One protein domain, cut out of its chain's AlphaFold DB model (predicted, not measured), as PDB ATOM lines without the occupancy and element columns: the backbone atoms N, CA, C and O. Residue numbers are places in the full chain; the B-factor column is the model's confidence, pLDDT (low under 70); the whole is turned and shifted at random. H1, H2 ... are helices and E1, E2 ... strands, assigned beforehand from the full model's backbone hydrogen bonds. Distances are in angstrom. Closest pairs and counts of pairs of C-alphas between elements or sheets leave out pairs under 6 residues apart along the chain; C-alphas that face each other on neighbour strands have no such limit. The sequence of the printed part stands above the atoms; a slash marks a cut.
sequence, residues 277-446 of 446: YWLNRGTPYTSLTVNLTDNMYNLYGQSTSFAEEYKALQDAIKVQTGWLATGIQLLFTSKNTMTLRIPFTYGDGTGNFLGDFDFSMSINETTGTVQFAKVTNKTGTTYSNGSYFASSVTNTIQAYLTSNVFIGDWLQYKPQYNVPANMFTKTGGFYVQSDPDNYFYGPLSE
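This is residues 277 to 446 of the 446 residues of an uncharacterized protein of Arachidicoccus sp. BS20 (UniProt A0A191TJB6). Eight strands, E1 to E8, form a closed antiparallel barrel, running round the ring in chain order, with E8 closing it on E1. The long helix H2 packs on the outside of the barrel at a slant over E8, the short H4 and H5 pack on H2, and H3 sits beside E4. The printed part has 170 residues with five named helices and eight named strands, in the order E1 H1 H2 E2 E3 E4 E5 H3 H4 H5 E6 E7 E8; the class is mixed, helices and strands. The whole is compact and rounded, with a radius of gyration of the C-alphas of 15.5 A and spans of 41 by 32 by 29 A.

E1, residues 287 to 290, begins at C-alpha 287 (-22.829, 43.919, 4.410). H1, residues 295 to 300, precedes H2, residues 304 to 321, 25.8 A long from C-alpha 304 (-1.142, 39.142, 9.962). E2 is residues 328 to 334, 18.0 A, and E3 residues 337 to 345, 26.1 A. E4, residues 353 to 363, 30.1 A, bends by 56 degrees at residue 360. E5 is residues 369 to 374, H3 381 to 387, H4 390 to 394 and H5 397 to 403. E6 is residues 405 to 410 and E7 427 to 432. E8, residues 435 to 445, 26.3 A, bends by 66 degrees at residue 438 and ends at C-alpha 445 (-22.816, 44.682, -0.637).

E2 E3 E4 E5 and E6 E7 E8 are meanders, each strand the antiparallel neighbour of the one before. Within hydrogen-bond range are, for instance, N 288 and O 330 of E1 and E2, 2.9 A; N 340 and O 357 of E3 and E4, 2.8 A; N 370 and O 406 of E5 and E6, 2.8 A; and N 445 and O 287 of E8 and E1, 2.9 A. H2 lies outside the barrel at a height over the sheet of 9.5 A; its closest C-alphas to E8 are Ser 305 and Asn 438, 5.5 A. With residues 313 to 320 alone it touches H4, closest at C-alphas Ala 316 and Ser 392, 5.2 A. With residues 309 to 313 alone it touches H5 at a steep tilt of 51 degrees, opposite ways, closest at C-alphas Glu 309 and Ile 397, 6.2 A. H3 is at the sheet's level, its C-alpha of Gly 386 3.8 A from that of Gly 355 in E4. H1 is near E8, with 6 pairs of C-alphas within 10 A. Every O i to N i+4 pair is within hydrogen-bond range in H1, H2, H3, H4 and H5.

The farthest C-alphas, of Asp 348 and Thr 366, are 47.0 A apart. The printed part has no cut. The E6 to E7 link, residues 411 to 426, is long. Mean pLDDT of the printed part is 94.7; residues 412 to 416 are under 70.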
ATOM      1  N   TYR A 277     -19.368  57.389   7.852       95.81
ATOM      2  CA  TYR A 277     -20.534  58.237   7.601       95.81
ATOM      3  C   TYR A 277     -21.647  57.453   6.906       95.81
ATOM      4  O   TYR A 277     -22.781  57.436   7.378       95.81
ATOM      5  N   TRP A 278     -21.332  56.737   5.824       94.94
ATOM      6  CA  TRP A 278     -22.334  55.954   5.093       94.94
ATOM      7  C   TRP A 278     -22.834  54.748   5.880       94.94
ATOM      8  O   TRP A 278     -24.016  54.408   5.826       94.94
ATOM      9  N   LEU A 279     -21.970  54.146   6.693       94.06
ATOM     10  CA  LEU A 279     -22.369  53.066   7.583       94.06
ATOM     11  C   LEU A 279     -23.414  53.528   8.617       94.06
ATOM     12  O   LEU A 279     -24.404  52.836   8.861       94.06
ATOM     13  N   ASN A 280     -23.267  54.738   9.162       93.75
ATOM     14  CA  ASN A 280     -24.214  55.311  10.124       93.75
ATOM     15  C   ASN A 280     -25.526  55.816   9.478       93.75
ATOM     16  O   ASN A 280     -26.472  56.186  10.178       93.75
ATOM     17  N   ARG A 281     -25.619  55.823   8.142       92.00
ATOM     18  CA  ARG A 281     -26.865  56.088   7.393       92.00
ATOM     19  C   ARG A 281     -27.670  54.804   7.196       92.00
ATOM     20  O   ARG A 281     -28.866  54.877   6.927       92.00
ATOM     21  N   GLY A 282     -27.041  53.637   7.371       88.31
ATOM     22  CA  GLY A 282     -27.657  52.317   7.187       88.31
ATOM     23  C   GLY A 282     -27.926  51.945   5.724       88.31
ATOM     24  O   GLY A 282     -28.585  50.947   5.456       88.31
ATOM     25  N   THR A 283     -27.463  52.766   4.784       88.75
ATOM     26  CA  THR A 283     -27.574  52.600   3.330       88.75
ATOM     27  C   THR A 283     -26.505  53.508   2.686       88.75
ATOM     28  O   THR A 283     -26.207  54.560   3.255       88.75
ATOM     29  N   PRO A 284     -25.868  53.129   1.564       92.38
ATOM     30  CA  PRO A 284     -26.216  52.006   0.703       92.38
ATOM     31  C   PRO A 284     -25.716  50.651   1.198       92.38
ATOM     32  O   PRO A 284     -26.258  49.659   0.738       92.38
ATOM     33  N   TYR A 285     -24.761  50.587   2.129       94.88
ATOM     34  CA  TYR A 285     -24.076  49.337   2.477       94.88
ATOM     35  C   TYR A 285     -24.832  48.478   3.487       94.88
ATOM     36  O   TYR A 285     -25.117  48.916   4.601       94.88
ATOM     37  N   THR A 286     -25.080  47.223   3.123       95.19
ATOM     38  CA  THR A 286     -25.820  46.248   3.935       95.19
ATOM     39  C   THR A 286     -24.943  45.128   4.474       95.19
ATOM     40  O   THR A 286     -25.281  44.519   5.492       95.19
ATOM     41  N   SER A 287     -23.800  44.852   3.843       97.19
ATOM     42  CA  SER A 287     -22.829  43.919   4.410       97.19
ATOM     43  C   SER A 287     -21.396  44.157   3.958       97.19
ATOM     44  O   SER A 287     -21.151  44.775   2.925       97.19
ATOM     45  N   LEU A 288     -20.463  43.609   4.731       98.00
ATOM     46  CA  LEU A 288     -19.055  43.444   4.391       98.00
ATOM     47  C   LEU A 288     -18.718  41.954   4.476       98.00
ATOM     48  O   LEU A 288     -18.966  41.331   5.507       98.00
ATOM     49  N   THR A 289     -18.151  41.379   3.415       98.12
ATOM     50  CA  THR A 289     -17.746  39.961   3.393       98.12
ATOM     51  C   THR A 289     -16.232  39.835   3.476       98.12
ATOM     52  O   THR A 289     -15.533  40.428   2.669       98.12
ATOM     53  N   VAL A 290     -15.722  39.029   4.405       98.12
ATOM     54  CA  VAL A 290     -14.296  38.704   4.517       98.12
ATOM     55  C   VAL A 290     -14.098  37.224   4.223       98.12
ATOM     56  O   VAL A 290     -14.636  36.360   4.918       98.12
ATOM     57  N   ASN A 291     -13.296  36.942   3.203       96.25
ATOM     58  CA  ASN A 291     -12.842  35.599   2.868       96.25
ATOM     59  C   ASN A 291     -11.370  35.671   2.458       96.25
ATOM     60  O   ASN A 291     -11.073  35.940   1.300       96.25
ATOM     61  N   LEU A 292     -10.458  35.383   3.390       96.12
ATOM     62  CA  LEU A 292      -9.007  35.521   3.182       96.12
ATOM     63  C   LEU A 292      -8.419  34.599   2.094       96.12
ATOM     64  O   LEU A 292      -7.228  34.671   1.809       96.12
ATOM     65  N   THR A 293      -9.229  33.735   1.475       94.56
ATOM     66  CA  THR A 293      -8.826  32.948   0.297       94.56
ATOM     67  C   THR A 293      -9.034  33.688  -1.030       94.56
ATOM     68  O   THR A 293      -8.558  33.221  -2.063       94.56
ATOM     69  N   ASP A 294      -9.727  34.832  -1.022       94.50
ATOM     70  CA  ASP A 294      -9.947  35.650  -2.212       94.50
ATOM     71  C   ASP A 294      -8.630  36.259  -2.728       94.50
ATOM     72  O   ASP A 294      -7.751  36.667  -1.964       94.50
ATOM     73  N   ASN A 295      -8.493  36.362  -4.052       92.75
ATOM     74  CA  ASN A 295      -7.292  36.901  -4.682       92.75
ATOM     75  C   ASN A 295      -7.021  38.375  -4.319       92.75
ATOM     76  O   ASN A 295      -5.877  38.820  -4.411       92.75
ATOM     77  N   MET A 296      -8.029  39.137  -3.877       90.75
ATOM     78  CA  MET A 296      -7.847  40.519  -3.429       90.75
ATOM     79  C   MET A 296      -6.812  40.644  -2.303       90.75
ATOM     80  O   MET A 296      -6.054  41.609  -2.292       90.75
ATOM     81  N   TYR A 297      -6.706  39.649  -1.417       92.50
ATOM     82  CA  TYR A 297      -5.744  39.670  -0.311       92.50
ATOM     83  C   TYR A 297      -4.307  39.397  -0.771       92.50
ATOM     84  O   TYR A 297      -3.363  39.873  -0.141       92.50
ATOM     85  N   ASN A 298      -4.125  38.716  -1.910       91.31
ATOM     86  CA  ASN A 298      -2.818  38.601  -2.563       91.31
ATOM     87  C   ASN A 298      -2.411  39.911  -3.252       91.31
ATOM     88  O   ASN A 298      -1.231  40.248  -3.285       91.31
ATOM     89  N   LEU A 299      -3.382  40.644  -3.809       89.69
ATOM     90  CA  LEU A 299      -3.139  41.887  -4.549       89.69
ATOM     91  C   LEU A 299      -2.933  43.101  -3.633       89.69
ATOM     92  O   LEU A 299      -2.073  43.933  -3.909       89.69
ATOM     93  N   TYR A 300      -3.711  43.204  -2.554       89.75
ATOM     94  CA  TYR A 300      -3.779  44.396  -1.696       89.75
ATOM     95  C   TYR A 300      -3.390  44.114  -0.236       89.75
ATOM     96  O   TYR A 300      -3.601  44.941   0.650       89.75
ATOM     97  N   GLY A 301      -2.798  42.944   0.018       89.88
ATOM     98  CA  GLY A 301      -2.282  42.536   1.321       89.88
ATOM     99  C   GLY A 301      -3.365  42.172   2.337       89.88
ATOM    100  O   GLY A 301      -4.546  42.468   2.179       89.88
ATOM    101  N   GLN A 302      -2.953  41.554   3.437       92.69
ATOM    102  CA  GLN A 302      -3.807  41.239   4.581       92.69
ATOM    103  C   GLN A 302      -3.053  41.505   5.883       92.69
ATOM    104  O   GLN A 302      -1.825  41.438   5.916       92.69
ATOM    105  N   SER A 303      -3.790  41.786   6.952       95.12
ATOM    106  CA  SER A 303      -3.239  41.878   8.304       95.12
ATOM    107  C   SER A 303      -2.837  40.498   8.810       95.12
ATOM    108  O   SER A 303      -3.665  39.584   8.826       95.12
ATOM    109  N   THR A 304      -1.597  40.361   9.278       96.50
ATOM    110  CA  THR A 304      -1.142  39.142   9.962       96.50
ATOM    111  C   THR A 304      -1.956  38.900  11.231       96.50
ATOM    112  O   THR A 304      -2.491  37.810  11.408       96.50
ATOM    113  N   SER A 305      -2.134  39.935  12.059       96.25
ATOM    114  CA  SER A 305      -2.851  39.851  13.338       96.25
ATOM    115  C   SER A 305      -4.305  39.402  13.159       96.25
ATOM    116  O   SER A 305      -4.796  38.538  13.879       96.25
ATOM    117  N   PHE A 306      -5.002  39.936  12.154       97.69
ATOM    118  CA  PHE A 306      -6.379  39.531  11.879       97.69
ATOM    119  C   PHE A 306      -6.451  38.141  11.234       97.69
ATOM    120  O   PHE A 306      -7.369  37.378  11.529       97.69
ATOM    121  N   ALA A 307      -5.500  37.791  10.361       97.75
ATOM    122  CA  ALA A 307      -5.454  36.466   9.749       97.75
ATOM    123  C   ALA A 307      -5.271  35.353  10.796       97.75
ATOM    124  O   ALA A 307      -5.863  34.283  10.652       97.75
ATOM    125  N   GLU A 308      -4.514  35.613  11.867       97.50
ATOM    126  CA  GLU A 308      -4.382  34.708  13.013       97.50
ATOM    127  C   GLU A 308      -5.718  34.505  13.741       97.50
ATOM    128  O   GLU A 308      -6.127  33.361  13.944       97.50
ATOM    129  N   GLU A 309      -6.450  35.580  14.046       97.12
ATOM    130  CA  GLU A 309      -7.780  35.511  14.679       97.12
ATOM    131  C   GLU A 309      -8.818  34.800  13.797       97.12
ATOM    132  O   GLU A 309      -9.585  33.945  14.252       97.12
ATOM    133  N   TYR A 310      -8.820  35.113  12.500       98.12
ATOM    134  CA  TYR A 310      -9.686  34.473  11.514       98.12
ATOM    135  C   TYR A 310      -9.400  32.968  11.416       98.12
ATOM    136  O   TYR A 310     -10.322  32.148  11.407       98.12
ATOM    137  N   LYS A 311      -8.120  32.581  11.400       98.06
ATOM    138  CA  LYS A 311      -7.711  31.175  11.395       98.06
ATOM    139  C   LYS A 311      -8.066  30.473  12.707       98.06
ATOM    140  O   LYS A 311      -8.560  29.346  12.667       98.06
ATOM    141  N   ALA A 312      -7.865  31.130  13.848       98.19
ATOM    142  CA  ALA A 312      -8.221  30.593  15.157       98.19
ATOM    143  C   ALA A 312      -9.719  30.267  15.240       98.19
ATOM    144  O   ALA A 312     -10.086  29.201  15.734       98.19
ATOM    145  N   LEU A 313     -10.583  31.128  14.687       98.44
ATOM    146  CA  LEU A 313     -12.017  30.857  14.555       98.44
ATOM    147  C   LEU A 313     -12.286  29.579  13.746       98.44
ATOM    148  O   LEU A 313     -13.042  28.714  14.195       98.44
ATOM    149  N   GLN A 314     -11.689  29.460  12.555       98.25
ATOM    150  CA  GLN A 314     -11.890  28.302  11.678       98.25
ATOM    151  C   GLN A 314     -11.439  26.998  12.347       98.25
ATOM    152  O   GLN A 314     -12.173  26.005  12.330       98.25
ATOM    153  N   ASP A 315     -10.259  27.011  12.968       98.38
ATOM    154  CA  ASP A 315      -9.695  25.852  13.656       98.38
ATOM    155  C   ASP A 315     -10.547  25.472  14.882       98.38
ATOM    156  O   ASP A 315     -10.846  24.291  15.077       98.38
ATOM    157  N   ALA A 316     -11.021  26.451  15.661       98.44
ATOM    158  CA  ALA A 316     -11.884  26.210  16.818       98.44
ATOM    159  C   ALA A 316     -13.228  25.574  16.423       98.44
ATOM    160  O   ALA A 316     -13.621  24.563  17.013       98.44
ATOM    161  N   ILE A 317     -13.894  26.090  15.379       98.50
ATOM    162  CA  ILE A 317     -15.153  25.513  14.872       98.50
ATOM    163  C   ILE A 317     -14.932  24.069  14.415       98.50
ATOM    164  O   ILE A 317     -15.718  23.181  14.768       98.50
ATOM    165  N   LYS A 318     -13.844  23.814  13.679       98.25
ATOM    166  CA  LYS A 318     -13.495  22.473  13.200       98.25
ATOM    167  C   LYS A 318     -13.241  21.503  14.348       98.25
ATOM    168  O   LYS A 318     -13.730  20.379  14.297       98.25
ATOM    169  N   VAL A 319     -12.524  21.921  15.389       98.06
ATOM    170  CA  VAL A 319     -12.284  21.093  16.584       98.06
ATOM    171  C   VAL A 319     -13.586  20.814  17.339       98.06
ATOM    172  O   VAL A 319     -13.807  19.685  17.768       98.06
ATOM    173  N   GLN A 320     -14.458  21.814  17.485       97.62
ATOM    174  CA  GLN A 320     -15.696  21.684  18.255       97.62
ATOM    175  C   GLN A 320     -16.763  20.829  17.548       97.62
ATOM    176  O   GLN A 320     -17.528  20.139  18.219       97.62
ATOM    177  N   THR A 321     -16.846  20.888  16.214       97.81
ATOM    178  CA  THR A 321     -17.994  20.342  15.456       97.81
ATOM    179  C   THR A 321     -17.621  19.419  14.295       97.81
ATOM    180  O   THR A 321     -18.476  18.697  13.787       97.81
ATOM    181  N   GLY A 322     -16.366  19.443  13.840       97.75
ATOM    182  CA  GLY A 322     -15.946  18.826  12.579       97.75
ATOM    183  C   GLY A 322     -16.342  19.613  11.322       97.75
ATOM    184  O   GLY A 322     -16.063  19.147  10.219       97.75
ATOM    185  N   TRP A 323     -16.984  20.778  11.453       98.31
ATOM    186  CA  TRP A 323     -17.421  21.626  10.336       98.31
ATOM    187  C   TRP A 323     -16.340  22.607   9.887       98.31
ATOM    188  O   TRP A 323     -15.394  22.900  10.617       98.31
ATOM    189  N   LEU A 324     -16.483  23.133   8.672       97.88
ATOM    190  CA  LEU A 324     -15.538  24.077   8.079       97.88
ATOM    191  C   LEU A 324     -16.201  25.443   7.916       97.88
ATOM    192  O   LEU A 324     -17.141  25.581   7.134       97.88
ATOM    193  N   ALA A 325     -15.696  26.455   8.625       97.69
ATOM    194  CA  ALA A 325     -16.092  27.842   8.403       97.69
ATOM    195  C   ALA A 325     -15.362  28.404   7.173       97.69
ATOM    196  O   ALA A 325     -14.146  28.265   7.043       97.69
ATOM    197  N   THR A 326     -16.102  29.031   6.264       95.56
ATOM    198  CA  THR A 326     -15.609  29.409   4.922       95.56
ATOM    199  C   THR A 326     -15.401  30.912   4.741       95.56
ATOM    200  O   THR A 326     -14.808  31.340   3.757       95.56
ATOM    201  N   GLY A 327     -15.876  31.713   5.690       96.69
ATOM    202  CA  GLY A 327     -15.968  33.163   5.579       96.69
ATOM    203  C   GLY A 327     -16.476  33.778   6.872       96.69
ATOM    204  O   GLY A 327     -17.008  33.075   7.737       96.69
ATOM    205  N   ILE A 328     -16.408  35.102   6.952       98.44
ATOM    206  CA  ILE A 328     -17.279  35.879   7.835       98.44
ATOM    207  C   ILE A 328     -17.968  36.986   7.042       98.44
ATOM    208  O   ILE A 328     -17.435  37.502   6.060       98.44
ATOM    209  N   GLN A 329     -19.159  37.370   7.481       98.56
ATOM    210  CA  GLN A 329     -19.899  38.508   6.956       98.56
ATOM    211  C   GLN A 329     -20.349  39.383   8.119       98.56
ATOM    212  O   GLN A 329     -20.923  38.887   9.085       98.56
ATOM    213  N   LEU A 330     -20.118  40.684   8.021       98.56
ATOM    214  CA  LEU A 330     -20.723  41.668   8.909       98.56
ATOM    215  C   LEU A 330     -21.964  42.192   8.197       98.56
ATOM    216  O   LEU A 330     -21.846  42.889   7.194       98.56
ATOM    217  N   LEU A 331     -23.147  41.829   8.685       98.31
ATOM    218  CA  LEU A 331     -24.421  42.311   8.159       98.31
ATOM    219  C   LEU A 331     -24.839  43.557   8.939       98.31
ATOM    220  O   LEU A 331     -25.166  43.472  10.125       98.31
ATOM    221  N   PHE A 332     -24.857  44.711   8.285       96.75
ATOM    222  CA  PHE A 332     -25.232  45.994   8.878       96.75
ATOM    223  C   PHE A 332     -26.757  46.129   8.905       96.75
ATOM    224  O   PHE A 332     -27.377  46.809   8.097       96.75
ATOM    225  N   THR A 333     -27.382  45.400   9.831       92.31
ATOM    226  CA  THR A 333     -28.849  45.289   9.929       92.31
ATOM    227  C   THR A 333     -29.554  46.600  10.294       92.31
ATOM    228  O   THR A 333     -30.744  46.748  10.025       92.31
ATOM    229  N   SER A 334     -28.846  47.538  10.925       90.44
ATOM    230  CA  SER A 334     -29.257  48.933  11.106       90.44
ATOM    231  C   SER A 334     -28.025  49.794  11.399       90.44
ATOM    232  O   SER A 334     -26.934  49.264  11.613       90.44
ATOM    233  N   LYS A 335     -28.196  51.117  11.518       87.75
ATOM    234  CA  LYS A 335     -27.098  52.022  11.904       87.75
ATOM    235  C   LYS A 335     -26.468  51.701  13.274       87.75
ATOM    236  O   LYS A 335     -25.358  52.134  13.548       87.75
ATOM    237  N   ASN A 336     -27.168  50.962  14.143       93.69
ATOM    238  CA  ASN A 336     -26.716  50.631  15.501       93.69
ATOM    239  C   ASN A 336     -26.544  49.127  15.747       93.69
ATOM    240  O   ASN A 336     -26.237  48.728  16.872       93.69
ATOM    241  N   THR A 337     -26.788  48.276  14.749       95.06
ATOM    242  CA  THR A 337     -26.779  46.821  14.941       95.06
ATOM    243  C   THR A 337     -26.088  46.112  13.796       95.06
ATOM    244  O   THR A 337     -26.347  46.376  12.621       95.06
ATOM    245  N   MET A 338     -25.261  45.138  14.151       97.69
ATOM    246  CA  MET A 338     -24.528  44.302  13.216       97.69
ATOM    247  C   MET A 338     -24.751  42.832  13.577       97.69
ATOM    248  O   MET A 338     -24.737  42.469  14.751       97.69
ATOM    249  N   THR A 339     -24.976  41.986  12.576       98.62
ATOM    250  CA  THR A 339     -24.993  40.530  12.749       98.62
ATOM    251  C   THR A 339     -23.738  39.966  12.103       98.62
ATOM    252  O   THR A 339     -23.553  40.091  10.893       98.62
ATOM    253  N   LEU A 340     -22.883  39.332  12.901       98.81
ATOM    254  CA  LEU A 340     -21.788  38.522  12.398       98.81
ATOM    255  C   LEU A 340     -22.377  37.205  11.910       98.81
ATOM    256  O   LEU A 340     -22.907  36.424  12.702       98.81
ATOM    257  N   ARG A 341     -22.262  36.959  10.614       98.81
ATOM    258  CA  ARG A 341     -22.678  35.726   9.963       98.81
ATOM    259  C   ARG A 341     -21.459  34.920   9.551       98.81
ATOM    260  O   ARG A 341     -20.534  35.445   8.941       98.81
ATOM    261  N   ILE A 342     -21.481  33.631   9.856       98.69
ATOM    262  CA  ILE A 342     -20.410  32.682   9.555       98.69
ATOM    263  C   ILE A 342     -20.988  31.602   8.639       98.69
ATOM    264  O   ILE A 342     -21.742  30.747   9.114       98.69
ATOM    265  N   PRO A 343     -20.686  31.631   7.329       98.31
ATOM    266  CA  PRO A 343     -21.009  30.536   6.427       98.31
ATOM    267  C   PRO A 343     -20.128  29.313   6.706       98.31
ATOM    268  O   PRO A 343     -18.902  29.429   6.817       98.31
ATOM    269  N   PHE A 344     -20.733  28.131   6.796       98.31
ATOM    270  CA  PHE A 344     -20.024  26.887   7.084       98.31
ATOM    271  C   PHE A 344     -20.591  25.680   6.327       98.31
ATOM    272  O   PHE A 344     -21.736  25.674   5.868       98.31
ATOM    273  N   THR A 345     -19.764  24.645   6.220       98.38
ATOM    274  CA  THR A 345     -20.063  23.365   5.560       98.38
ATOM    275  C   THR A 345     -19.724  22.202   6.491       98.38
ATOM    276  O   THR A 345     -19.064  22.391   7.518       98.38
ATOM    277  N   TYR A 346     -20.157  20.989   6.155       97.56
ATOM    278  CA  TYR A 346     -19.662  19.785   6.818       97.56
ATOM    279  C   TYR A 346     -18.159  19.581   6.554       97.56
ATOM    280  O   TYR A 346     -17.563  20.217   5.687       97.56
ATOM    281  N   GLY A 347     -17.521  18.679   7.305       95.50
ATOM    282  CA  GLY A 347     -16.077  18.422   7.204       95.50
ATOM    283  C   GLY A 347     -15.592  17.934   5.832       95.50
ATOM    284  O   GLY A 347     -14.405  18.043   5.537       95.50
ATOM    285  N   ASP A 348     -16.499  17.420   5.000       95.31
ATOM    286  CA  ASP A 348     -16.254  16.993   3.620       95.31
ATOM    287  C   ASP A 348     -16.515  18.100   2.577       95.31
ATOM    288  O   ASP A 348     -16.388  17.861   1.377       95.31
ATOM    289  N   GLY A 349     -16.874  19.308   3.024       93.88
ATOM    290  CA  GLY A 349     -17.199  20.451   2.171       93.88
ATOM    291  C   GLY A 349     -18.627  20.451   1.619       93.88
ATOM    292  O   GLY A 349     -18.970  21.344   0.845       93.88
ATOM    293  N   THR A 350     -19.469  19.480   1.989       96.25
ATOM    294  CA  THR A 350     -20.876  19.441   1.567       96.25
ATOM    295  C   THR A 350     -21.782  20.260   2.489       96.25
ATOM    296  O   THR A 350     -21.442  20.587   3.628       96.25
ATOM    297  N   GLY A 351     -22.981  20.589   1.997       94.00
ATOM    298  CA  GLY A 351     -23.923  21.457   2.703       94.00
ATOM    299  C   GLY A 351     -23.533  22.935   2.631       94.00
ATOM    300  O   GLY A 351     -22.413  23.285   2.281       94.00
ATOM    301  N   ASN A 352     -24.484  23.818   2.922       96.06
ATOM    302  CA  ASN A 352     -24.242  25.256   2.998       96.06
ATOM    303  C   ASN A 352     -25.152  25.840   4.076       96.06
ATOM    304  O   ASN A 352     -26.372  25.901   3.905       96.06
ATOM    305  N   PHE A 353     -24.558  26.212   5.202       98.25
ATOM    306  CA  PHE A 353     -25.270  26.666   6.385       98.25
ATOM    307  C   PHE A 353     -24.707  27.994   6.871       98.25
ATOM    308  O   PHE A 353     -23.585  28.376   6.553       98.25
ATOM    309  N   LEU A 354     -25.503  28.697   7.672       98.62
ATOM    310  CA  LEU A 354     -25.161  30.002   8.227       98.62
ATOM    311  C   LEU A 354     -25.322  29.960   9.746       98.62
ATOM    312  O   LEU A 354     -26.329  29.438  10.233       98.62
ATOM    313  N   GLY A 355     -24.343  30.505  10.467       98.62
ATOM    314  CA  GLY A 355     -24.395  30.751  11.907       98.62
ATOM    315  C   GLY A 355     -24.339  32.245  12.217       98.62
ATOM    316  O   GLY A 355     -23.395  32.902  11.784       98.62
ATOM    317  N   ASP A 356     -25.313  32.767  12.966       98.81
ATOM    318  CA  ASP A 356     -25.445  34.210  13.226       98.81
ATOM    319  C   ASP A 356     -25.206  34.582  14.702       98.81
ATOM    320  O   ASP A 356     -25.639  33.883  15.626       98.81
ATOM    321  N   PHE A 357     -24.544  35.724  14.920       98.75
ATOM    322  CA  PHE A 357     -24.249  36.307  16.231       98.75
ATOM    323  C   PHE A 357     -24.465  37.821  16.201       98.75
ATOM    324  O   PHE A 357     -23.864  38.519  15.392       98.75
ATOM    325  N   ASP A 358     -25.297  38.347  17.100       98.62
ATOM    326  CA  ASP A 358     -25.664  39.768  17.076       98.62
ATOM    327  C   ASP A 358     -24.759  40.640  17.954       98.62
ATOM    328  O   ASP A 358     -24.363  40.249  19.059       98.62
ATOM    329  N   PHE A 359     -24.495  41.849  17.463       98.75
ATOM    330  CA  PHE A 359     -23.712  42.906  18.089       98.75
ATOM    331  C   PHE A 359     -24.468  44.238  18.004       98.75
ATOM    332  O   PHE A 359     -25.166  44.521  17.024       98.75
ATOM    333  N   SER A 360     -24.300  45.090  19.011       98.06
ATOM    334  CA  SER A 360     -24.520  46.523  18.837       98.06
ATOM    335  C   SER A 360     -23.293  47.152  18.185       98.06
ATOM    336  O   SER A 360     -22.178  46.636  18.282       98.06
ATOM    337  N   MET A 361     -23.521  48.267  17.502       96.88
ATOM    338  CA  MET A 361     -22.512  49.043  16.799       96.88
ATOM    339  C   MET A 361     -22.688  50.521  17.155       96.88
ATOM    340  O   MET A 361     -23.802  51.052  17.109       96.88
ATOM    341  N   SER A 362     -21.595  51.188  17.513       96.81
ATOM    342  CA  SER A 362     -21.536  52.643  17.669       96.81
ATOM    343  C   SER A 362     -20.537  53.222  16.678       96.81
ATOM    344  O   SER A 362     -19.487  52.634  16.434       96.81
ATOM    345  N   ILE A 363     -20.882  54.369  16.088       96.12
ATOM    346  CA  ILE A 363     -20.068  55.059  15.086       96.12
ATOM    347  C   ILE A 363     -19.941  56.525  15.493       96.12
ATOM    348  O   ILE A 363     -20.941  57.173  15.806       96.12
ATOM    349  N   ASN A 364     -18.721  57.053  15.458       94.94
ATOM    350  CA  ASN A 364     -18.452  58.486  15.503       94.94
ATOM    351  C   ASN A 364     -17.925  58.916  14.133       94.94
ATOM    352  O   ASN A 364     -16.866  58.476  13.703       94.94
ATOM    353  N   GLU A 365     -18.671  59.769  13.442       90.31
ATOM    354  CA  GLU A 365     -18.366  60.172  12.063       90.31
ATOM    355  C   GLU A 365     -17.249  61.196  11.974       90.31
ATOM    356  O   GLU A 365     -16.557  61.259  10.966       90.31
ATOM    357  N   THR A 366     -17.064  61.981  13.030       87.88
ATOM    358  CA  THR A 366     -16.004  62.981  13.095       87.88
ATOM    359  C   THR A 366     -14.642  62.308  13.214       87.88
ATOM    360  O   THR A 366     -13.676  62.750  12.602       87.88
ATOM    361  N   THR A 367     -14.553  61.237  14.009       92.12
ATOM    362  CA  THR A 367     -13.300  60.497  14.226       92.12
ATOM    363  C   THR A 367     -13.170  59.256  13.346       92.12
ATOM    364  O   THR A 367     -12.088  58.682  13.268       92.12
ATOM    365  N   GLY A 368     -14.264  58.804  12.731       94.00
ATOM    366  CA  GLY A 368     -14.356  57.533  12.013       94.00
ATOM    367  C   GLY A 368     -14.363  56.292  12.915       94.00
ATOM    368  O   GLY A 368     -14.297  55.172  12.403       94.00
ATOM    369  N   THR A 369     -14.424  56.456  14.244       97.12
ATOM    370  CA  THR A 369     -14.316  55.326  15.176       97.12
ATOM    371  C   THR A 369     -15.576  54.474  15.177       97.12
ATOM    372  O   THR A 369     -16.682  55.011  15.272       97.12
ATOM    373  N   VAL A 370     -15.400  53.156  15.167       98.00
ATOM    374  CA  VAL A 370     -16.463  52.152  15.235       98.00
ATOM    375  C   VAL A 370     -16.170  51.178  16.372       98.00
ATOM    376  O   VAL A 370     -15.054  50.673  16.493       98.00
ATOM    377  N   GLN A 371     -17.162  50.908  17.220       98.12
ATOM    378  CA  GLN A 371     -17.057  49.906  18.284       98.12
ATOM    379  C   GLN A 371     -18.193  48.897  18.175       98.12
ATOM    380  O   GLN A 371     -19.340  49.262  17.903       98.12
ATOM    381  N   PHE A 372     -17.872  47.633  18.441       98.44
ATOM    382  CA  PHE A 372     -18.841  46.550  18.504       98.44
ATOM    383  C   PHE A 372     -18.968  46.058  19.941       98.44
ATOM    384  O   PHE A 372     -17.971  45.856  20.629       98.44
ATOM    385  N   ALA A 373     -20.194  45.817  20.394       98.44
ATOM    386  CA  ALA A 373     -20.440  45.188  21.686       98.44
ATOM    387  C   ALA A 373     -21.381  44.000  21.519       98.44
ATOM    388  O   ALA A 373     -22.340  44.040  20.748       98.44
ATOM    389  N   LYS A 374     -21.098  42.908  22.234       98.00
ATOM    390  CA  LYS A 374     -21.936  41.715  22.161       98.00
ATOM    391  C   LYS A 374     -23.318  42.012  22.747       98.00
ATOM    392  O   LYS A 374     -23.417  42.538  23.851       98.00
ATOM    393  N   VAL A 375     -24.376  41.618  22.039       98.12
ATOM    394  CA  VAL A 375     -25.761  41.668  22.541       98.12
ATOM    395  C   VAL A 375     -26.405  40.287  22.504       98.12
ATOM    396  O   VAL A 375     -25.842  39.341  21.956       98.12
ATOM    397  N   THR A 376     -27.585  40.137  23.097       97.25
ATOM    398  CA  THR A 376     -28.348  38.887  23.007       97.25
ATOM    399  C   THR A 376     -28.692  38.578  21.550       97.25
ATOM    400  O   THR A 376     -29.194  39.445  20.838       97.25
ATOM    401  N   ASN A 377     -28.427  37.342  21.117       97.56
ATOM    402  CA  ASN A 377     -28.822  36.874  19.790       97.56
ATOM    403  C   ASN A 377     -30.347  36.890  19.649       97.56
ATOM    404  O   ASN A 377     -31.069  36.518  20.579       97.56
ATOM    405  N   LYS A 378     -30.833  37.245  18.461       96.50
ATOM    406  CA  LYS A 378     -32.212  36.964  18.054       96.50
ATOM    407  C   LYS A 378     -32.440  35.450  17.941       96.50
ATOM    408  O   LYS A 378     -31.544  34.625  18.124       96.50
ATOM    409  N   THR A 379     -33.681  35.079  17.648       96.81
ATOM    410  CA  THR A 379     -34.078  33.696  17.382       96.81
ATOM    411  C   THR A 379     -34.157  33.440  15.878       96.81
ATOM    412  O   THR A 379     -34.359  34.355  15.082       96.81
ATOM    413  N   GLY A 380     -33.995  32.182  15.476       97.56
ATOM    414  CA  GLY A 380     -34.092  31.766  14.078       97.56
ATOM    415  C   GLY A 380     -33.121  30.641  13.750       97.56
ATOM    416  O   GLY A 380     -32.211  30.350  14.525       97.56
ATOM    417  N   THR A 381     -33.304  30.017  12.587       98.19
ATOM    418  CA  THR A 381     -32.515  28.852  12.161       98.19
ATOM    419  C   THR A 381     -31.014  29.129  12.160       98.19
ATOM    420  O   THR A 381     -30.244  28.305  12.637       98.19
ATOM    421  N   THR A 382     -30.584  30.300  11.689       98.50
ATOM    422  CA  THR A 382     -29.161  30.665  11.643       98.50
ATOM    423  C   THR A 382     -28.561  30.868  13.037       98.50
ATOM    424  O   THR A 382     -27.425  30.475  13.290       98.50
ATOM    425  N   TYR A 383     -29.330  31.394  13.986       98.50
ATOM    426  CA  TYR A 383     -28.915  31.508  15.385       98.50
ATOM    427  C   TYR A 383     -28.855  30.138  16.075       98.50
ATOM    428  O   TYR A 383     -27.908  29.854  16.810       98.50
ATOM    429  N   SER A 384     -29.822  29.255  15.797       98.31
ATOM    430  CA  SER A 384     -29.794  27.863  16.260       98.31
ATOM    431  C   SER A 384     -28.575  27.116  15.716       98.31
ATOM    432  O   SER A 384     -27.889  26.444  16.479       98.31
ATOM    433  N   ASN A 385     -28.238  27.299  14.440       98.19
ATOM    434  CA  ASN A 385     -27.027  26.738  13.844       98.19
ATOM    435  C   ASN A 385     -25.752  27.276  14.515       98.19
ATOM    436  O   ASN A 385     -24.875  26.499  14.880       98.19
ATOM    437  N   GLY A 386     -25.661  28.595  14.728       97.81
ATOM    438  CA  GLY A 386     -24.516  29.216  15.403       97.81
ATOM    439  C   GLY A 386     -24.307  28.705  16.833       97.81
ATOM    440  O   GLY A 386     -23.174  28.608  17.304       97.81
ATOM    441  N   SER A 387     -25.383  28.301  17.519       97.81
ATOM    442  CA  SER A 387     -25.311  27.810  18.901       97.81
ATOM    443  C   SER A 387     -24.428  26.565  19.074       97.81
ATOM    444  O   SER A 387     -23.804  26.415  20.125       97.81
ATOM    445  N   TYR A 388     -24.274  25.732  18.034       98.00
ATOM    446  CA  TYR A 388     -23.414  24.540  18.065       98.00
ATOM    447  C   TYR A 388     -21.921  24.860  18.217       98.00
ATOM    448  O   TYR A 388     -21.162  24.012  18.686       98.00
ATOM    449  N   PHE A 389     -21.497  26.074  17.858       98.31
ATOM    450  CA  PHE A 389     -20.103  26.521  17.935       98.31
ATOM    451  C   PHE A 389     -19.946  27.901  18.593       98.31
ATOM    452  O   PHE A 389     -18.959  28.607  18.380       98.31
ATOM    453  N   ALA A 390     -20.896  28.289  19.450       97.81
ATOM    454  CA  ALA A 390     -20.894  29.598  20.104       97.81
ATOM    455  C   ALA A 390     -19.643  29.858  20.961       97.81
ATOM    456  O   ALA A 390     -19.154  30.988  21.011       97.81
ATOM    457  N   SER A 391     -19.093  28.822  21.603       97.81
ATOM    458  CA  SER A 391     -17.844  28.918  22.369       97.81
ATOM    459  C   SER A 391     -16.644  29.239  21.477       97.81
ATOM    460  O   SER A 391     -15.827  30.075  21.852       97.81
ATOM    461  N   SER A 392     -16.572  28.638  20.284       98.25
ATOM    462  CA  SER A 392     -15.530  28.945  19.296       98.25
ATOM    463  C   SER A 392     -15.567  30.419  18.895       98.25
ATOM    464  O   SER A 392     -14.536  31.081  18.908       98.25
ATOM    465  N   VAL A 393     -16.758  30.963  18.627       98.19
ATOM    466  CA  VAL A 393     -16.935  32.378  18.251       98.19
ATOM    467  C   VAL A 393     -16.614  33.318  19.409       98.19
ATOM    468  O   VAL A 393     -15.899  34.298  19.217       98.19
ATOM    469  N   THR A 394     -17.100  32.998  20.613       97.94
ATOM    470  CA  THR A 394     -16.893  33.806  21.828       97.94
ATOM    471  C   THR A 394     -15.411  34.008  22.131       97.94
ATOM    472  O   THR A 394     -15.009  35.120  22.457       97.94
ATOM    473  N   ASN A 395     -14.608  32.951  21.987       96.94
ATOM    474  CA  ASN A 395     -13.194  32.947  22.367       96.94
ATOM    475  C   ASN A 395     -12.238  33.391  21.247       96.94
ATOM    476  O   ASN A 395     -11.031  33.372  21.461       96.94
ATOM    477  N   THR A 396     -12.753  33.740  20.064       97.56
ATOM    478  CA  THR A 396     -11.945  34.163  18.907       97.56
ATOM    479  C   THR A 396     -12.474  35.493  18.367       97.56
ATOM    480  O   THR A 396     -12.345  36.532  19.014       97.56
ATOM    481  N   ILE A 397     -13.177  35.478  17.235       97.88
ATOM    482  CA  ILE A 397     -13.587  36.677  16.506       97.88
ATOM    483  C   ILE A 397     -14.493  37.611  17.322       97.88
ATOM    484  O   ILE A 397     -14.410  38.827  17.173       97.88
ATOM    485  N   GLN A 398     -15.333  37.093  18.227       98.31
ATOM    486  CA  GLN A 398     -16.131  37.952  19.107       98.31
ATOM    487  C   GLN A 398     -15.243  38.703  20.107       98.31
ATOM    488  O   GLN A 398     -15.461  39.895  20.330       98.31
ATOM    489  N   ALA A 399     -14.255  38.032  20.706       98.19
ATOM    490  CA  ALA A 399     -13.303  38.662  21.617       98.19
ATOM    491  C   ALA A 399     -12.481  39.733  20.886       98.19
ATOM    492  O   ALA A 399     -12.338  40.849  21.387       98.19
ATOM    493  N   TYR A 400     -12.048  39.445  19.656       98.31
ATOM    494  CA  TYR A 400     -11.371  40.412  18.794       98.31
ATOM    495  C   TYR A 400     -12.241  41.647  18.499       98.31
ATOM    496  O   TYR A 400     -11.800  42.780  18.695       98.31
ATOM    497  N   LEU A 401     -13.498  41.454  18.083       98.50
ATOM    498  CA  LEU A 401     -14.399  42.560  17.736       98.50
ATOM    499  C   LEU A 401     -14.807  43.416  18.945       98.50
ATOM    500  O   LEU A 401     -15.068  44.602  18.782       98.50
ATOM    501  N   THR A 402     -14.893  42.831  20.141       98.44
ATOM    502  CA  THR A 402     -15.396  43.534  21.340       98.44
ATOM    503  C   THR A 402     -14.307  44.142  22.217       98.44
ATOM    504  O   THR A 402     -14.605  45.022  23.020       98.44
ATOM    505  N   SER A 403     -13.053  43.703  22.077       97.50
ATOM    506  CA  SER A 403     -11.919  44.254  22.833       97.50
ATOM    507  C   SER A 403     -11.263  45.462  22.160       97.50
ATOM    508  O   SER A 403     -10.545  46.211  22.822       97.50
ATOM    509  N   ASN A 404     -11.526  45.679  20.869       98.25
ATOM    510  CA  ASN A 404     -10.881  46.714  20.070       98.25
ATOM    511  C   ASN A 404     -11.814  47.886  19.745       98.25
ATOM    512  O   ASN A 404     -13.023  47.734  19.562       98.25
ATOM    513  N   VAL A 405     -11.212  49.069  19.609       98.38
ATOM    514  CA  VAL A 405     -11.822  50.222  18.938       98.38
ATOM    515  C   VAL A 405     -11.279  50.271  17.524       98.38
ATOM    516  O   VAL A 405     -10.064  50.226  17.333       98.38
ATOM    517  N   PHE A 406     -12.163  50.366  16.541       98.31
ATOM    518  CA  PHE A 406     -11.785  50.386  15.136       98.31
ATOM    519  C   PHE A 406     -11.903  51.784  14.550       98.31
ATOM    520  O   PHE A 406     -12.677  52.600  15.039       98.31
ATOM    521  N   ILE A 407     -11.191  52.035  13.458       97.38
ATOM    522  CA  ILE A 407     -11.499  53.090  12.497       97.38
ATOM    523  C   ILE A 407     -12.017  52.415  11.233       97.38
ATOM    524  O   ILE A 407     -11.370  51.504  10.713       97.38
ATOM    525  N   GLY A 408     -13.190  52.834  10.758       96.06
ATOM    526  CA  GLY A 408     -13.699  52.395   9.463       96.06
ATOM    527  C   GLY A 408     -13.102  53.233   8.335       96.06
ATOM    528  O   GLY A 408     -13.068  54.458   8.435       96.06
ATOM    529  N   ASP A 409     -12.667  52.598   7.250       94.31
ATOM    530  CA  ASP A 409     -12.196  53.309   6.058       94.31
ATOM    531  C   ASP A 409     -12.443  52.495   4.775       94.31
ATOM    532  O   ASP A 409     -12.709  51.288   4.803       94.31
ATOM    533  N   TRP A 410     -12.354  53.166   3.631       93.75
ATOM    534  CA  TRP A 410     -12.232  52.524   2.326       93.75
ATOM    535  C   TRP A 410     -10.874  51.823   2.225       93.75
ATOM    536  O   TRP A 410      -9.884  52.314   2.764       93.75
ATOM    537  N   LEU A 411     -10.771  50.729   1.456       85.81
ATOM    538  CA  LEU A 411      -9.491  50.014   1.259       85.81
ATOM    539  C   LEU A 411      -8.355  50.931   0.758       85.81
ATOM    540  O   LEU A 411      -7.173  50.688   0.991       85.81
ATOM    541  N   GLN A 412      -8.722  52.021   0.094       69.94
ATOM    542  CA  GLN A 412      -7.805  52.988  -0.482       69.94
ATOM    543  C   GLN A 412      -6.974  53.793   0.538       69.94
ATOM    544  O   GLN A 412      -6.079  54.527   0.130       69.94
ATOM    545  N   TYR A 413      -7.202  53.638   1.847       59.72
ATOM    546  CA  TYR A 413      -6.435  54.335   2.890       59.72
ATOM    547  C   TYR A 413      -4.920  54.055   2.869       59.72
ATOM    548  O   TYR A 413      -4.154  54.814   3.460       59.72
ATOM    549  N   LYS A 414      -4.477  52.989   2.187       65.88
ATOM    550  CA  LYS A 414      -3.062  52.659   1.967       65.88
ATOM    551  C   LYS A 414      -2.666  52.975   0.508       65.88
ATOM    552  O   LYS A 414      -2.914  52.154  -0.381       65.88
ATOM    553  N   PRO A 415      -2.035  54.140   0.228       63.75
ATOM    554  CA  PRO A 415      -1.707  54.592  -1.130       63.75
ATOM    555  C   PRO A 415      -0.889  53.591  -1.956       63.75
ATOM    556  O   PRO A 415      -1.005  53.559  -3.180       63.75
ATOM    557  N   GLN A 416      -0.097  52.740  -1.298       68.19
ATOM    558  CA  GLN A 416       0.730  51.717  -1.940       68.19
ATOM    559  C   GLN A 416      -0.063  50.632  -2.683       68.19
ATOM    560  O   GLN A 416       0.500  49.967  -3.546       68.19
ATOM    561  N   TYR A 417      -1.347  50.437  -2.372       72.19
ATOM    562  CA  TYR A 417      -2.148  49.366  -2.975       72.19
ATOM    563  C   TYR A 417      -2.715  49.722  -4.349       72.19
ATOM    564  O   TYR A 417      -3.212  48.835  -5.035       72.19
ATOM    565  N   ASN A 418      -2.640  50.998  -4.761       75.50
ATOM    566  CA  ASN A 418      -3.129  51.497  -6.052       75.50
ATOM    567  C   ASN A 418      -4.482  50.881  -6.476       75.50
ATOM    568  O   ASN A 418      -4.658  50.441  -7.612       75.50
ATOM    569  N   VAL A 419      -5.428  50.818  -5.532       81.94
ATOM    570  CA  VAL A 419      -6.717  50.130  -5.700       81.94
ATOM    571  C   VAL A 419      -7.442  50.678  -6.938       81.94
ATOM    572  O   VAL A 419      -7.562  51.901  -7.054       81.94
ATOM    573  N   PRO A 420      -7.925  49.833  -7.865       87.12
ATOM    574  CA  PRO A 420      -8.655  50.273  -9.050       87.12
ATOM    575  C   PRO A 420      -9.867  51.149  -8.719       87.12
ATOM    576  O   PRO A 420     -10.533  50.959  -7.702       87.12
ATOM    577  N   ALA A 421     -10.187  52.107  -9.589       88.25
ATOM    578  CA  ALA A 421     -11.250  53.073  -9.314       88.25
ATOM    579  C   ALA A 421     -12.652  52.460  -9.214       88.25
ATOM    580  O   ALA A 421     -13.475  52.938  -8.444       88.25
ATOM    581  N   ASN A 422     -12.909  51.356  -9.914       84.19
ATOM    582  CA  ASN A 422     -14.155  50.599  -9.794       84.19
ATOM    583  C   ASN A 422     -14.316  49.870  -8.444       84.19
ATOM    584  O   ASN A 422     -15.417  49.428  -8.128       84.19
ATOM    585  N   MET A 423     -13.245  49.730  -7.657       88.06
ATOM    586  CA  MET A 423     -13.288  49.166  -6.303       88.06
ATOM    587  C   MET A 423     -13.411  50.245  -5.219       88.06
ATOM    588  O   MET A 423     -13.672  49.914  -4.057       88.06
ATOM    589  N   PHE A 424     -13.229  51.520  -5.580       88.81
ATOM    590  CA  PHE A 424     -13.419  52.635  -4.660       88.81
ATOM    591  C   PHE A 424     -14.873  52.661  -4.178       88.81
ATOM    592  O   PHE A 424     -15.789  52.445  -4.964       88.81
ATOM    593  N   THR A 425     -15.056  52.816  -2.866       91.75
ATOM    594  CA  THR A 425     -16.329  52.686  -2.126       91.75
ATOM    595  C   THR A 425     -17.104  51.368  -2.272       91.75
ATOM    596  O   THR A 425     -18.095  51.164  -1.576       91.75
ATOM    597  N   LYS A 426     -16.636  50.424  -3.095       93.50
ATOM    598  CA  LYS A 426     -17.138  49.039  -3.163       93.50
ATOM    599  C   LYS A 426     -16.335  48.078  -2.286       93.50
ATOM    600  O   LYS A 426     -16.725  46.929  -2.093       93.50
ATOM    601  N   THR A 427     -15.221  48.548  -1.730       93.69
ATOM    602  CA  THR A 427     -14.419  47.836  -0.733       93.69
ATOM    603  C   THR A 427     -14.155  48.726   0.472       93.69
ATOM    604  O   THR A 427     -13.676  49.856   0.351       93.69
ATOM    605  N   GLY A 428     -14.476  48.204   1.649       95.00
ATOM    606  CA  GLY A 428     -14.332  48.898   2.921       95.00
ATOM    607  C   GLY A 428     -13.874  47.939   4.002       95.00
ATOM    608  O   GLY A 428     -13.813  46.725   3.794       95.00
ATOM    609  N   GLY A 429     -13.512  48.489   5.149       95.88
ATOM    610  CA  GLY A 429     -12.956  47.710   6.234       95.88
ATOM    611  C   GLY A 429     -12.778  48.506   7.504       95.88
ATOM    612  O   GLY A 429     -13.246  49.636   7.638       95.88
ATOM    613  N   PHE A 430     -12.089  47.867   8.435       97.38
ATOM    614  CA  PHE A 430     -11.829  48.366   9.767       97.38
ATOM    615  C   PHE A 430     -10.383  48.057  10.139       97.38
ATOM    616  O   PHE A 430      -9.908  46.944   9.907       97.38
ATOM    617  N   TYR A 431      -9.693  49.016  10.748       96.94
ATOM    618  CA  TYR A 431      -8.395  48.797  11.386       96.94
ATOM    619  C   TYR A 431      -8.454  49.182  12.860       96.94
ATOM    620  O   TYR A 431      -9.222  50.066  13.237       96.94
ATOM    621  N   VAL A 432      -7.683  48.510  13.710       97.69
ATOM    622  CA  VAL A 432      -7.637  48.811  15.143       97.69
ATOM    623  C   VAL A 432      -7.012  50.194  15.337       97.69
ATOM    624  O   VAL A 432      -5.933  50.481  14.828       97.69
ATOM    625  N   GLN A 433      -7.678  51.077  16.083       96.62
ATOM    626  CA  GLN A 433      -7.273  52.479  16.233       96.62
ATOM    627  C   GLN A 433      -5.842  52.632  16.776       96.62
ATOM    628  O   GLN A 433      -5.124  53.543  16.368       96.62
ATOM    629  N   SER A 434      -5.430  51.752  17.690       96.56
ATOM    630  CA  SER A 434      -4.083  51.740  18.274       96.56
ATOM    631  C   SER A 434      -3.051  50.954  17.459       96.56
ATOM    632  O   SER A 434      -1.869  51.027  17.780       96.56
ATOM    633  N   ASP A 435      -3.482  50.195  16.450       96.38
ATOM    634  CA  ASP A 435      -2.628  49.347  15.613       96.38
ATOM    635  C   ASP A 435      -3.183  49.278  14.173       96.38
ATOM    636  O   ASP A 435      -3.934  48.359  13.833       96.38
ATOM    637  N   PRO A 436      -2.848  50.257  13.307       93.25
ATOM    638  CA  PRO A 436      -3.359  50.318  11.934       93.25
ATOM    639  C   PRO A 436      -2.930  49.163  11.013       93.25
ATOM    640  O   PRO A 436      -3.474  49.029   9.910       93.25
ATOM    641  N   ASP A 437      -1.961  48.341  11.432       93.44
ATOM    642  CA  ASP A 437      -1.576  47.116  10.726       93.44
ATOM    643  C   ASP A 437      -2.423  45.909  11.141       93.44
ATOM    644  O   ASP A 437      -2.454  44.910  10.419       93.44
ATOM    645  N   ASN A 438      -3.220  46.040  12.203       96.62
ATOM    646  CA  ASN A 438      -4.274  45.103  12.549       96.62
ATOM    647  C   ASN A 438      -5.613  45.515  11.918       96.62
ATOM    648  O   ASN A 438      -6.364  46.326  12.462       96.62
ATOM    649  N   TYR A 439      -5.908  44.977  10.735       96.19
ATOM    650  CA  TYR A 439      -7.070  45.376   9.943       96.19
ATOM    651  C   TYR A 439      -7.753  44.220   9.214       96.19
ATOM    652  O   TYR A 439      -7.153  43.189   8.926       96.19
ATOM    653  N   PHE A 440      -9.012  44.418   8.845       97.06
ATOM    654  CA  PHE A 440      -9.738  43.540   7.937       97.06
ATOM    655  C   PHE A 440     -10.621  44.358   7.010       97.06
ATOM    656  O   PHE A 440     -11.129  45.417   7.369       97.06
ATOM    657  N   TYR A 441     -10.794  43.871   5.791       96.19
ATOM    658  CA  TYR A 441     -11.558  44.548   4.756       96.19
ATOM    659  C   TYR A 441     -12.164  43.519   3.817       96.19
ATOM    660  O   TYR A 441     -11.770  42.351   3.833       96.19
ATOM    661  N   GLY A 442     -13.105  43.957   2.993       95.81
ATOM    662  CA  GLY A 442     -13.727  43.100   2.002       95.81
ATOM    663  C   GLY A 442     -14.671  43.851   1.071       95.81
ATOM    664  O   GLY A 442     -14.875  45.060   1.240       95.81
ATOM    665  N   PRO A 443     -15.240  43.158   0.072       96.06
ATOM    666  CA  PRO A 443     -16.308  43.706  -0.745       96.06
ATOM    667  C   PRO A 443     -17.513  44.079   0.117       96.06
ATOM    668  O   PRO A 443     -17.935  43.332   1.010       96.06
ATOM    669  N   LEU A 444     -18.068  45.246  -0.192       96.56
ATOM    670  CA  LEU A 444     -19.311  45.734   0.370       96.56
ATOM    671  C   LEU A 444     -20.464  45.315  -0.537       96.56
ATOM    672  O   LEU A 444     -20.385  45.443  -1.758       96.56
ATOM    673  N   SER A 445     -21.541  44.819   0.064       94.50
ATOM    674  CA  SER A 445     -22.816  44.682  -0.637       94.50
ATOM    675  C   SER A 445     -23.663  45.905  -0.366       94.50
ATOM    676  O   SER A 445     -23.707  46.398   0.767       94.50
ATOM    677  N   GLU A 446     -24.349  46.355  -1.406       86.06
ATOM    678  CA  GLU A 446     -25.295  47.451  -1.327       86.06
ATOM    679  C   GLU A 446     -26.702  46.913  -1.173       86.06
ATOM    680  O   GLU A 446     -27.378  46.628  -2.176       86.06
TER     681      GLU A 446